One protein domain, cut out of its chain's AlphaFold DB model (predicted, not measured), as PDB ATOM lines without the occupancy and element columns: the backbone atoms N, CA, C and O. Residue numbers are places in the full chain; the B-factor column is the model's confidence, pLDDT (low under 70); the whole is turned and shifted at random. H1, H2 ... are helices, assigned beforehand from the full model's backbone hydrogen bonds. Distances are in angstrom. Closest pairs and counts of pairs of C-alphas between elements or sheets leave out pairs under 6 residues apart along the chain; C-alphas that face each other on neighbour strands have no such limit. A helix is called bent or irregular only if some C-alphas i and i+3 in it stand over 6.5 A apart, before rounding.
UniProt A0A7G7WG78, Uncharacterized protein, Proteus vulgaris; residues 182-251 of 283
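AT A GLANCE: This is residues 182 to 251 of the 283 residues of an uncharacterized protein of Proteus vulgaris (UniProt A0A7G7WG78). Five short helices follow one another out and back in a loose loop: H1 at one end, H2 leading away from it, H3 at the far end, H4 folding back beside H3 as a helical hairpin, and H5 returning to near H1. H4 lies nearest the middle, about perpendicular to H2, and contacts between the helices are few. The printed part has 70 residues with five named helices, in the order H1 to H5, and no named strand; the class is all helix, with 48 residues in the helices. It is only just loose, close to compact, with a radius of gyration of the C-alphas of 13.6 A and spans of 39 by 27 by 19 A.

HOW THE PARTS SIT: H1, residues 183 to 189, and H2, residues 200 to 211, are close but not clearly touching and about perpendicular at 79 degrees; their closest C-alphas, of Phe 184 and Gln 200, are 6.8 A apart. H2 and H3, residues 215 to 226, only just touch, and only at the corner by their link, with 3 pairs of C-alphas within 8 A; the closest are those of Leu 209 and Leu 215, 6.4 A apart. H3 forms a helical hairpin with H4, residues 231 to 239: they touch at a shallow tilt of 7 degrees, opposite ways, with the closest C-alphas, of Val 220 and Ile 234, 7.4 A apart. H4 is close to H2 but not clearly touching, about perpendicular at 88 degrees, and the C-alphas of Arg 206 and Ile 237 come closest at 5.7 A. H5, residues 243 to 250, is close to H1 but not clearly touching, at a shallow tilt of 18 degrees, the same way; the closest C-alphas, of Thr 189 and Glu 244, are 6.0 A apart. H3 and H5 are apart. Every O i to N i+4 pair is within hydrogen-bond range in H1, H2, H4 and H5, against 6 of 8 in H3.

IN THESE COORDINATES: H1 begins at C-alpha 183, (-1.166, 29.492, 38.688), and is 10.1 A long. H2 is 16.4 A and H3 14.8 A from first to last C-alpha; H3 is neither bent nor irregular, but only just: C-alphas 221 and 224 are 6.3 A apart. H4, 12.2 A long, begins at C-alpha 231, (-19.220, 28.856, 13.494). H5, 10.6 A long, ends at C-alpha 250, (-13.461, 41.203, 20.350).

THE WHOLE: The two C-alphas farthest apart, of Thr 192 and Ser 225, are 40.1 A apart. The printed part has no cut. The link from H1 to H2 is short, and the other three are tight. The mean pLDDT of the printed part is 86.7, with residues 224 to 229 under 70.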
ATOM      1  N   ASP A 182      -4.338  30.417  42.085       94.00
ATOM      2  CA  ASP A 182      -4.113  29.323  41.143       94.00
ATOM      3  C   ASP A 182      -3.253  29.808  39.966       94.00
ATOM      4  O   ASP A 182      -3.641  30.722  39.229       94.00
ATOM      5  N   LEU A 183      -2.084  29.186  39.783       94.19
ATOM      6  CA  LEU A 183      -1.166  29.492  38.688       94.19
ATOM      7  C   LEU A 183      -1.823  29.380  37.309       94.19
ATOM      8  O   LEU A 183      -1.611  30.249  36.467       94.19
ATOM      9  N   PHE A 184      -2.587  28.322  37.046       94.56
ATOM     10  CA  PHE A 184      -3.159  28.099  35.719       94.56
ATOM     11  C   PHE A 184      -4.327  29.037  35.436       94.56
ATOM     12  O   PHE A 184      -4.516  29.420  34.282       94.56
ATOM     13  N   GLN A 185      -5.049  29.465  36.472       94.44
ATOM     14  CA  GLN A 185      -6.043  30.527  36.334       94.44
ATOM     15  C   GLN A 185      -5.380  31.859  35.962       94.44
ATOM     16  O   GLN A 185      -5.838  32.535  35.046       94.44
ATOM     17  N   GLU A 186      -4.280  32.217  36.626       94.12
ATOM     18  CA  GLU A 186      -3.534  33.448  36.331       94.12
ATOM     19  C   GLU A 186      -2.885  33.401  34.939       94.12
ATOM     20  O   GLU A 186      -2.912  34.385  34.207       94.12
ATOM     21  N   LEU A 187      -2.354  32.253  34.506       94.69
ATOM     22  CA  LEU A 187      -1.836  32.096  33.140       94.69
ATOM     23  C   LEU A 187      -2.932  32.232  32.074       94.69
ATOM     24  O   LEU A 187      -2.649  32.739  30.984       94.69
ATOM     25  N   ALA A 188      -4.156  31.800  32.392       95.44
ATOM     26  CA  ALA A 188      -5.305  31.864  31.499       95.44
ATOM     27  C   ALA A 188      -5.884  33.275  31.344       95.44
ATOM     28  O   ALA A 188      -6.519  33.532  30.326       95.44
ATOM     29  N   THR A 189      -5.673  34.172  32.313       94.19
ATOM     30  CA  THR A 189      -6.197  35.550  32.293       94.19
ATOM     31  C   THR A 189      -5.127  36.613  32.033       94.19
ATOM     32  O   THR A 189      -5.454  37.732  31.641       94.19
ATOM     33  N   ASN A 190      -3.845  36.297  32.240       93.00
ATOM     34  CA  ASN A 190      -2.756  37.247  32.039       93.00
ATOM     35  C   ASN A 190      -2.612  37.625  30.557       93.00
ATOM     36  O   ASN A 190      -2.452  36.762  29.700       93.00
ATOM     37  N   ARG A 191      -2.624  38.933  30.280       92.81
ATOM     38  CA  ARG A 191      -2.488  39.509  28.931       92.81
ATOM     39  C   ARG A 191      -1.133  40.177  28.673       92.81
ATOM     40  O   ARG A 191      -0.802  40.510  27.545       92.81
ATOM     41  N   THR A 192      -0.337  40.383  29.722       88.44
ATOM     42  CA  THR A 192       0.857  41.251  29.708       88.44
ATOM     43  C   THR A 192       2.105  40.630  29.068       88.44
ATOM     44  O   THR A 192       3.137  41.301  28.954       88.44
ATOM     45  N   MET A 193       2.051  39.355  28.679       84.69
ATOM     46  CA  MET A 193       3.139  38.604  28.039       84.69
ATOM     47  C   MET A 193       2.673  38.118  26.665       84.69
ATOM     48  O   MET A 193       1.520  37.722  26.552       84.69
ATOM     49  N   GLY A 194       3.545  38.127  25.648       84.06
ATOM     50  CA  GLY A 194       3.147  37.864  24.261       84.06
ATOM     51  C   GLY A 194       2.543  36.478  24.007       84.06
ATOM     52  O   GLY A 194       1.602  36.355  23.229       84.06
ATOM     53  N   GLU A 195       3.031  35.436  24.685       86.50
ATOM     54  CA  GLU A 195       2.536  34.056  24.518       86.50
ATOM     55  C   GLU A 195       1.343  33.701  25.430       86.50
ATOM     56  O   GLU A 195       0.795  32.599  25.351       86.50
ATOM     57  N   ASN A 196       0.910  34.627  26.288       88.12
ATOM     58  CA  ASN A 196      -0.270  34.483  27.135       88.12
ATOM     59  C   ASN A 196      -1.429  35.297  26.531       88.12
ATOM     60  O   ASN A 196      -1.188  36.352  25.946       88.12
ATOM     61  N   PRO A 197      -2.691  34.836  26.641       94.56
ATOM     62  CA  PRO A 197      -3.206  33.947  27.690       94.56
ATOM     63  C   PRO A 197      -3.171  32.442  27.361       94.56
ATOM     64  O   PRO A 197      -3.709  31.994  26.343       94.56
ATOM     65  N   TYR A 198      -2.624  31.643  28.285       94.81
ATOM     66  CA  TYR A 198      -2.539  30.181  28.185       94.81
ATOM     67  C   TYR A 198      -3.579  29.500  29.081       94.81
ATOM     68  O   TYR A 198      -3.427  29.423  30.299       94.81
ATOM     69  N   HIS A 199      -4.634  28.960  28.467       95.88
ATOM     70  CA  HIS A 199      -5.724  28.294  29.178       95.88
ATOM     71  C   HIS A 199      -5.607  26.765  29.069       95.88
ATOM     72  O   HIS A 199      -6.117  26.156  28.128       95.88
ATOM     73  N   GLN A 200      -4.996  26.118  30.067       94.94
ATOM     74  CA  GLN A 200      -4.708  24.676  30.020       94.94
ATOM     75  C   GLN A 200      -5.953  23.790  29.785       94.94
ATOM     76  O   GLN A 200      -5.894  22.964  28.874       94.94
ATOM     77  N   PRO A 201      -7.088  23.930  30.509       95.06
ATOM     78  CA  PRO A 201      -8.257  23.082  30.244       95.06
ATOM     79  C   PRO A 201      -8.798  23.202  28.814       95.06
ATOM     80  O   PRO A 201      -9.122  22.193  28.196       95.06
ATOM     81  N   TYR A 202      -8.845  24.421  28.272       94.56
ATOM     82  CA  TYR A 202      -9.222  24.684  26.887       94.56
ATOM     83  C   TYR A 202      -8.283  23.967  25.909       94.56
ATOM     84  O   TYR A 202      -8.768  23.290  25.008       94.56
ATOM     85  N   GLN A 203      -6.964  24.044  26.123       94.31
ATOM     86  CA  GLN A 203      -5.997  23.349  25.269       94.31
ATOM     87  C   GLN A 203      -6.178  21.832  25.328       94.31
ATOM     88  O   GLN A 203      -6.235  21.179  24.292       94.31
ATOM     89  N   THR A 204      -6.373  21.265  26.520       94.50
ATOM     90  CA  THR A 204      -6.663  19.833  26.667       94.50
ATOM     91  C   THR A 204      -7.930  19.439  25.907       94.50
ATOM     92  O   THR A 204      -7.905  18.475  25.148       94.50
ATOM     93  N   ILE A 205      -9.026  20.189  26.063       91.25
ATOM     94  CA  ILE A 205     -10.290  19.916  25.362       91.25
ATOM     95  C   ILE A 205     -10.074  19.989  23.849       91.25
ATOM     96  O   ILE A 205     -10.405  19.042  23.139       91.25
ATOM     97  N   ARG A 206      -9.460  21.068  23.358       90.94
ATOM     98  CA  ARG A 206      -9.134  21.253  21.942       90.94
ATOM     99  C   ARG A 206      -8.351  20.066  21.386       90.94
ATOM    100  O   ARG A 206      -8.788  19.462  20.411       90.94
ATOM    101  N   GLU A 207      -7.230  19.713  22.010       92.62
ATOM    102  CA  GLU A 207      -6.386  18.611  21.542       92.62
ATOM    103  C   GLU A 207      -7.141  17.279  21.562       92.62
ATOM    104  O   GLU A 207      -7.066  16.515  20.606       92.62
ATOM    105  N   THR A 208      -7.953  17.012  22.591       91.88
ATOM    106  CA  THR A 208      -8.768  15.785  22.620       91.88
ATOM    107  C   THR A 208      -9.805  15.727  21.496       91.88
ATOM    108  O   THR A 208     -10.033  14.650  20.943       91.88
ATOM    109  N   LEU A 209     -10.403  16.863  21.117       88.50
ATOM    110  CA  LEU A 209     -11.348  16.940  19.999       88.50
ATOM    111  C   LEU A 209     -10.643  16.754  18.651       88.50
ATOM    112  O   LEU A 209     -11.196  16.099  17.773       88.50
ATOM    113  N   LEU A 210      -9.432  17.302  18.493       88.81
ATOM    114  CA  LEU A 210      -8.633  17.184  17.268       88.81
ATOM    115  C   LEU A 210      -8.044  15.784  17.074       88.81
ATOM    116  O   LEU A 210      -7.961  15.307  15.946       88.81
ATOM    117  N   LEU A 211      -7.660  15.114  18.161       90.81
ATOM    118  CA  LEU A 211      -7.196  13.726  18.129       90.81
ATOM    119  C   LEU A 211      -8.327  12.741  17.807       90.81
ATOM    120  O   LEU A 211      -8.060  11.628  17.350       90.81
ATOM    121  N   HIS A 212      -9.586  13.119  18.055       88.19
ATOM    122  CA  HIS A 212     -10.727  12.282  17.717       88.19
ATOM    123  C   HIS A 212     -11.109  12.452  16.244       88.19
ATOM    124  O   HIS A 212     -11.670  13.470  15.833       88.19
ATOM    125  N   ASP A 213     -10.835  11.415  15.454       77.00
ATOM    126  CA  ASP A 213     -10.975  11.458  14.001       77.00
ATOM    127  C   ASP A 213     -12.393  11.865  13.543       77.00
ATOM    128  O   ASP A 213     -13.419  11.285  13.931       77.00
ATOM    129  N   GLY A 214     -12.438  12.921  12.728       79.88
ATOM    130  CA  GLY A 214     -13.650  13.484  12.138       79.88
ATOM    131  C   GLY A 214     -14.651  14.095  13.123       79.88
ATOM    132  O   GLY A 214     -15.789  14.347  12.725       79.88
ATOM    133  N   LEU A 215     -14.306  14.318  14.400       81.75
ATOM    134  CA  LEU A 215     -15.236  14.928  15.363       81.75
ATOM    135  C   LEU A 215     -15.529  16.385  15.003       81.75
ATOM    136  O   LEU A 215     -16.691  16.782  14.985       81.75
ATOM    137  N   VAL A 216     -14.503  17.154  14.639       80.44
ATOM    138  CA  VAL A 216     -14.670  18.544  14.187       80.44
ATOM    139  C   VAL A 216     -15.553  18.608  12.939       80.44
ATOM    140  O   VAL A 216     -16.504  19.384  12.908       80.44
ATOM    141  N   ASP A 217     -15.347  17.722  11.963       81.56
ATOM    142  CA  ASP A 217     -16.191  17.656  10.763       81.56
ATOM    143  C   ASP A 217     -17.641  17.284  11.087       81.56
ATOM    144  O   ASP A 217     -18.582  17.796  10.474       81.56
ATOM    145  N   LYS A 218     -17.845  16.385  12.058       82.75
ATOM    146  CA  LYS A 218     -19.180  16.036  12.558       82.75
ATOM    147  C   LYS A 218     -19.833  17.222  13.259       82.75
ATOM    148  O   LYS A 218     -21.018  17.431  13.042       82.75
ATOM    149  N   LEU A 219     -19.090  18.008  14.041       79.50
ATOM    150  CA  LEU A 219     -19.598  19.231  14.671       79.50
ATOM    151  C   LEU A 219     -19.995  20.272  13.622       79.50
ATOM    152  O   LEU A 219     -21.078  20.838  13.717       79.50
ATOM    153  N   VAL A 220     -19.172  20.465  12.586       80.25
ATOM    154  CA  VAL A 220     -19.485  21.366  11.466       80.25
ATOM    155  C   VAL A 220     -20.768  20.933  10.759       80.25
ATOM    156  O   VAL A 220     -21.625  21.766  10.501       80.25
ATOM    157  N   LYS A 221     -20.944  19.632  10.492       81.38
ATOM    158  CA  LYS A 221     -22.170  19.099   9.866       81.38
ATOM    159  C   LYS A 221     -23.386  19.156  10.788       81.38
ATOM    160  O   LYS A 221     -24.503  19.346  10.323       81.38
ATOM    161  N   ALA A 222     -23.183  18.953  12.088       76.94
ATOM    162  CA  ALA A 222     -24.251  18.965  13.078       76.94
ATOM    163  C   ALA A 222     -24.702  20.384  13.440       76.94
ATOM    164  O   ALA A 222     -25.797  20.534  13.978       76.94
ATOM    165  N   LYS A 223     -23.908  21.414  13.115       73.00
ATOM    166  CA  LYS A 223     -24.277  22.825  13.267       73.00
ATOM    167  C   LYS A 223     -25.662  23.110  12.687       73.00
ATOM    168  O   LYS A 223     -26.514  23.632  13.396       73.00
ATOM    169  N   ASP A 224     -25.898  22.677  11.448       69.50
ATOM    170  CA  ASP A 224     -27.164  22.890  10.732       69.50
ATOM    171  C   ASP A 224     -28.360  22.188  11.402       69.50
ATOM    172  O   ASP A 224     -29.510  22.467  11.080       69.50
ATOM    173  N   SER A 225     -28.099  21.242  12.312       69.25
ATOM    174  CA  SER A 225     -29.119  20.449  13.009       69.25
ATOM    175  C   SER A 225     -29.317  20.839  14.474       69.25
ATOM    176  O   SER A 225     -30.328  20.454  15.055       69.25
ATOM    177  N   LEU A 226     -28.348  21.519  15.097       65.62
ATOM    178  CA  LEU A 226     -28.330  21.712  16.545       65.62
ATOM    179  C   LEU A 226     -28.667  23.132  16.997       65.62
ATOM    180  O   LEU A 226     -28.988  23.247  18.167       65.62
ATOM    181  N   ASP A 227     -28.596  24.179  16.163       69.62
ATOM    182  CA  ASP A 227     -28.840  25.605  16.526       69.62
ATOM    183  C   ASP A 227     -28.104  26.117  17.797       69.62
ATOM    184  O   ASP A 227     -28.292  27.248  18.234       69.62
ATOM    185  N   ILE A 228     -27.241  25.293  18.400       68.31
ATOM    186  CA  ILE A 228     -26.531  25.527  19.667       68.31
ATOM    187  C   ILE A 228     -25.055  25.884  19.408       68.31
ATOM    188  O   ILE A 228     -24.366  26.363  20.306       68.31
ATOM    189  N   LEU A 229     -24.543  25.628  18.198       66.00
ATOM    190  CA  LEU A 229     -23.127  25.775  17.850       66.00
ATOM    191  C   LEU A 229     -22.914  26.907  16.840       66.00
ATOM    192  O   LEU A 229     -23.301  26.800  15.679       66.00
ATOM    193  N   ASP A 230     -22.215  27.952  17.267       72.25
ATOM    194  CA  ASP A 230     -21.775  29.039  16.395       72.25
ATOM    195  C   ASP A 230     -20.519  28.640  15.597       72.25
ATOM    196  O   ASP A 230     -19.644  27.911  16.081       72.25
ATOM    197  N   THR A 231     -20.395  29.131  14.358       74.75
ATOM    198  CA  THR A 231     -19.220  28.856  13.494       74.75
ATOM    199  C   THR A 231     -17.937  29.377  14.129       74.75
ATOM    200  O   THR A 231     -16.865  28.788  13.988       74.75
ATOM    201  N   GLU A 232     -18.068  30.494  14.836       79.56
ATOM    202  CA  GLU A 232     -17.034  31.208  15.558       79.56
ATOM    203  C   GLU A 232     -16.361  30.280  16.573       79.56
ATOM    204  O   GLU A 232     -15.138  30.170  16.580       79.56
ATOM    205  N   TRP A 233     -17.146  29.521  17.344       78.25
ATOM    206  CA  TRP A 233     -16.633  28.561  18.325       78.25
ATOM    207  C   TRP A 233     -15.867  27.402  17.685       78.25
ATOM    208  O   TRP A 233     -14.857  26.948  18.216       78.25
ATOM    209  N   ILE A 234     -16.305  26.916  16.524       80.19
ATOM    210  CA  ILE A 234     -15.563  25.867  15.812       80.19
ATOM    211  C   ILE A 234     -14.225  26.426  15.298       80.19
ATOM    212  O   ILE A 234     -13.191  25.760  15.385       80.19
ATOM    213  N   SER A 235     -14.221  27.673  14.819       82.38
ATOM    214  CA  SER A 235     -13.005  28.358  14.370       82.38
ATOM    215  C   SER A 235     -12.008  28.590  15.508       82.38
ATOM    216  O   SER A 235     -10.804  28.411  15.304       82.38
ATOM    217  N   THR A 236     -12.482  28.916  16.721       85.88
ATOM    218  CA  THR A 236     -11.591  29.051  17.882       85.88
ATOM    219  C   THR A 236     -10.908  27.730  18.206       85.88
ATOM    220  O   THR A 236      -9.699  27.733  18.425       85.88
ATOM    221  N   ILE A 237     -11.626  26.598  18.157       84.81
ATOM    222  CA  ILE A 237     -11.052  25.257  18.358       84.81
ATOM    223  C   ILE A 237      -9.956  24.983  17.328       84.81
ATOM    224  O   ILE A 237      -8.864  24.579  17.704       84.81
ATOM    225  N   ILE A 238     -10.181  25.230  16.038       85.69
ATOM    226  CA  ILE A 238      -9.154  24.960  15.016       85.69
ATOM    227  C   ILE A 238      -7.947  25.896  15.195       85.69
ATOM    228  O   ILE A 238      -6.802  25.444  15.149       85.69
ATOM    229  N   SER A 239      -8.191  27.174  15.487       88.94
ATOM    230  CA  SER A 239      -7.173  28.234  15.507       88.94
ATOM    231  C   SER A 239      -6.469  28.427  16.858       88.94
ATOM    232  O   SER A 239      -5.661  29.339  16.991       88.94
ATOM    233  N   SER A 240      -6.755  27.589  17.864       91.12
ATOM    234  CA  SER A 240      -6.185  27.697  19.221       91.12
ATOM    235  C   SER A 240      -6.447  29.063  19.886       91.12
ATOM    236  O   SER A 240      -5.578  29.629  20.552       91.12
ATOM    237  N   ILE A 241      -7.658  29.599  19.721       92.94
ATOM    238  CA  ILE A 241      -8.055  30.869  20.339       92.94
ATOM    239  C   ILE A 241      -8.650  30.589  21.722       92.94
ATOM    240  O   ILE A 241      -9.784  30.121  21.837       92.94
ATOM    241  N   SER A 242      -7.880  30.880  22.775       93.38
ATOM    242  CA  SER A 242      -8.338  30.743  24.163       93.38
ATOM    243  C   SER A 242      -9.469  31.737  24.490       93.38
ATOM    244  O   SER A 242      -9.587  32.767  23.823       93.38
ATOM    245  N   PRO A 243     -10.304  31.482  25.517       93.06
ATOM    246  CA  PRO A 243     -11.421  32.374  25.861       93.06
ATOM    247  C   PRO A 243     -10.996  33.820  26.163       93.06
ATOM    248  O   PRO A 243     -11.640  34.779  25.734       93.06
ATOM    249  N   GLU A 244      -9.875  33.989  26.864       95.12
ATOM    250  CA  GLU A 244      -9.341  35.316  27.160       95.12
ATOM    251  C   GLU A 244      -8.776  35.978  25.895       95.12
ATOM    252  O   GLU A 244      -9.021  37.161  25.667       95.12
ATOM    253  N   LEU A 245      -8.113  35.218  25.011       94.50
ATOM    254  CA  LEU A 245      -7.656  35.731  23.717       94.50
ATOM    255  C   LEU A 245      -8.831  36.154  22.826       94.50
ATOM    256  O   LEU A 245      -8.767  37.194  22.179       94.50
ATOM    257  N   TYR A 246      -9.930  35.404  22.831       93.44
ATOM    258  CA  TYR A 246     -11.159  35.803  22.147       93.44
ATOM    259  C   TYR A 246     -11.696  37.134  22.691       93.44
ATOM    260  O   TYR A 246     -12.064  38.018  21.920       93.44
ATOM    261  N   THR A 247     -11.673  37.319  24.012       93.88
ATOM    262  CA  THR A 247     -12.044  38.597  24.641       93.88
ATOM    263  C   THR A 247     -11.137  39.741  24.176       93.88
ATOM    264  O   THR A 247     -11.640  40.814  23.869       93.88
ATOM    265  N   ILE A 248      -9.822  39.516  24.065       93.88
ATOM    266  CA  ILE A 248      -8.873  40.513  23.531       93.88
ATOM    267  C   ILE A 248      -9.198  40.863  22.073       93.88
ATOM    268  O   ILE A 248      -9.165  42.026  21.695       93.88
ATOM    269  N   LEU A 249      -9.525  39.876  21.237       92.69
ATOM    270  CA  LEU A 249      -9.799  40.106  19.814       92.69
ATOM    271  C   LEU A 249     -11.149  40.791  19.554       92.69
ATOM    272  O   LEU A 249     -11.335  41.388  18.496       92.69
ATOM    273  N   THR A 250     -12.093  40.679  20.489       92.75
ATOM    274  CA  THR A 250     -13.461  41.203  20.350       92.75
ATOM    275  C   THR A 250     -13.702  42.508  21.104       92.75
ATOM    276  O   THR A 250     -14.779  43.094  20.977       92.75
ATOM    277  N   GLU A 251     -12.731  42.992  21.883       93.12
ATOM    278  CA  GLU A 251     -12.890  44.228  22.644       93.12
ATOM    279  C   GLU A 251     -12.942  45.460  21.727       93.12
ATOM    280  O   GLU A 251     -12.176  45.605  20.774       93.12
TER     281      GLU A 251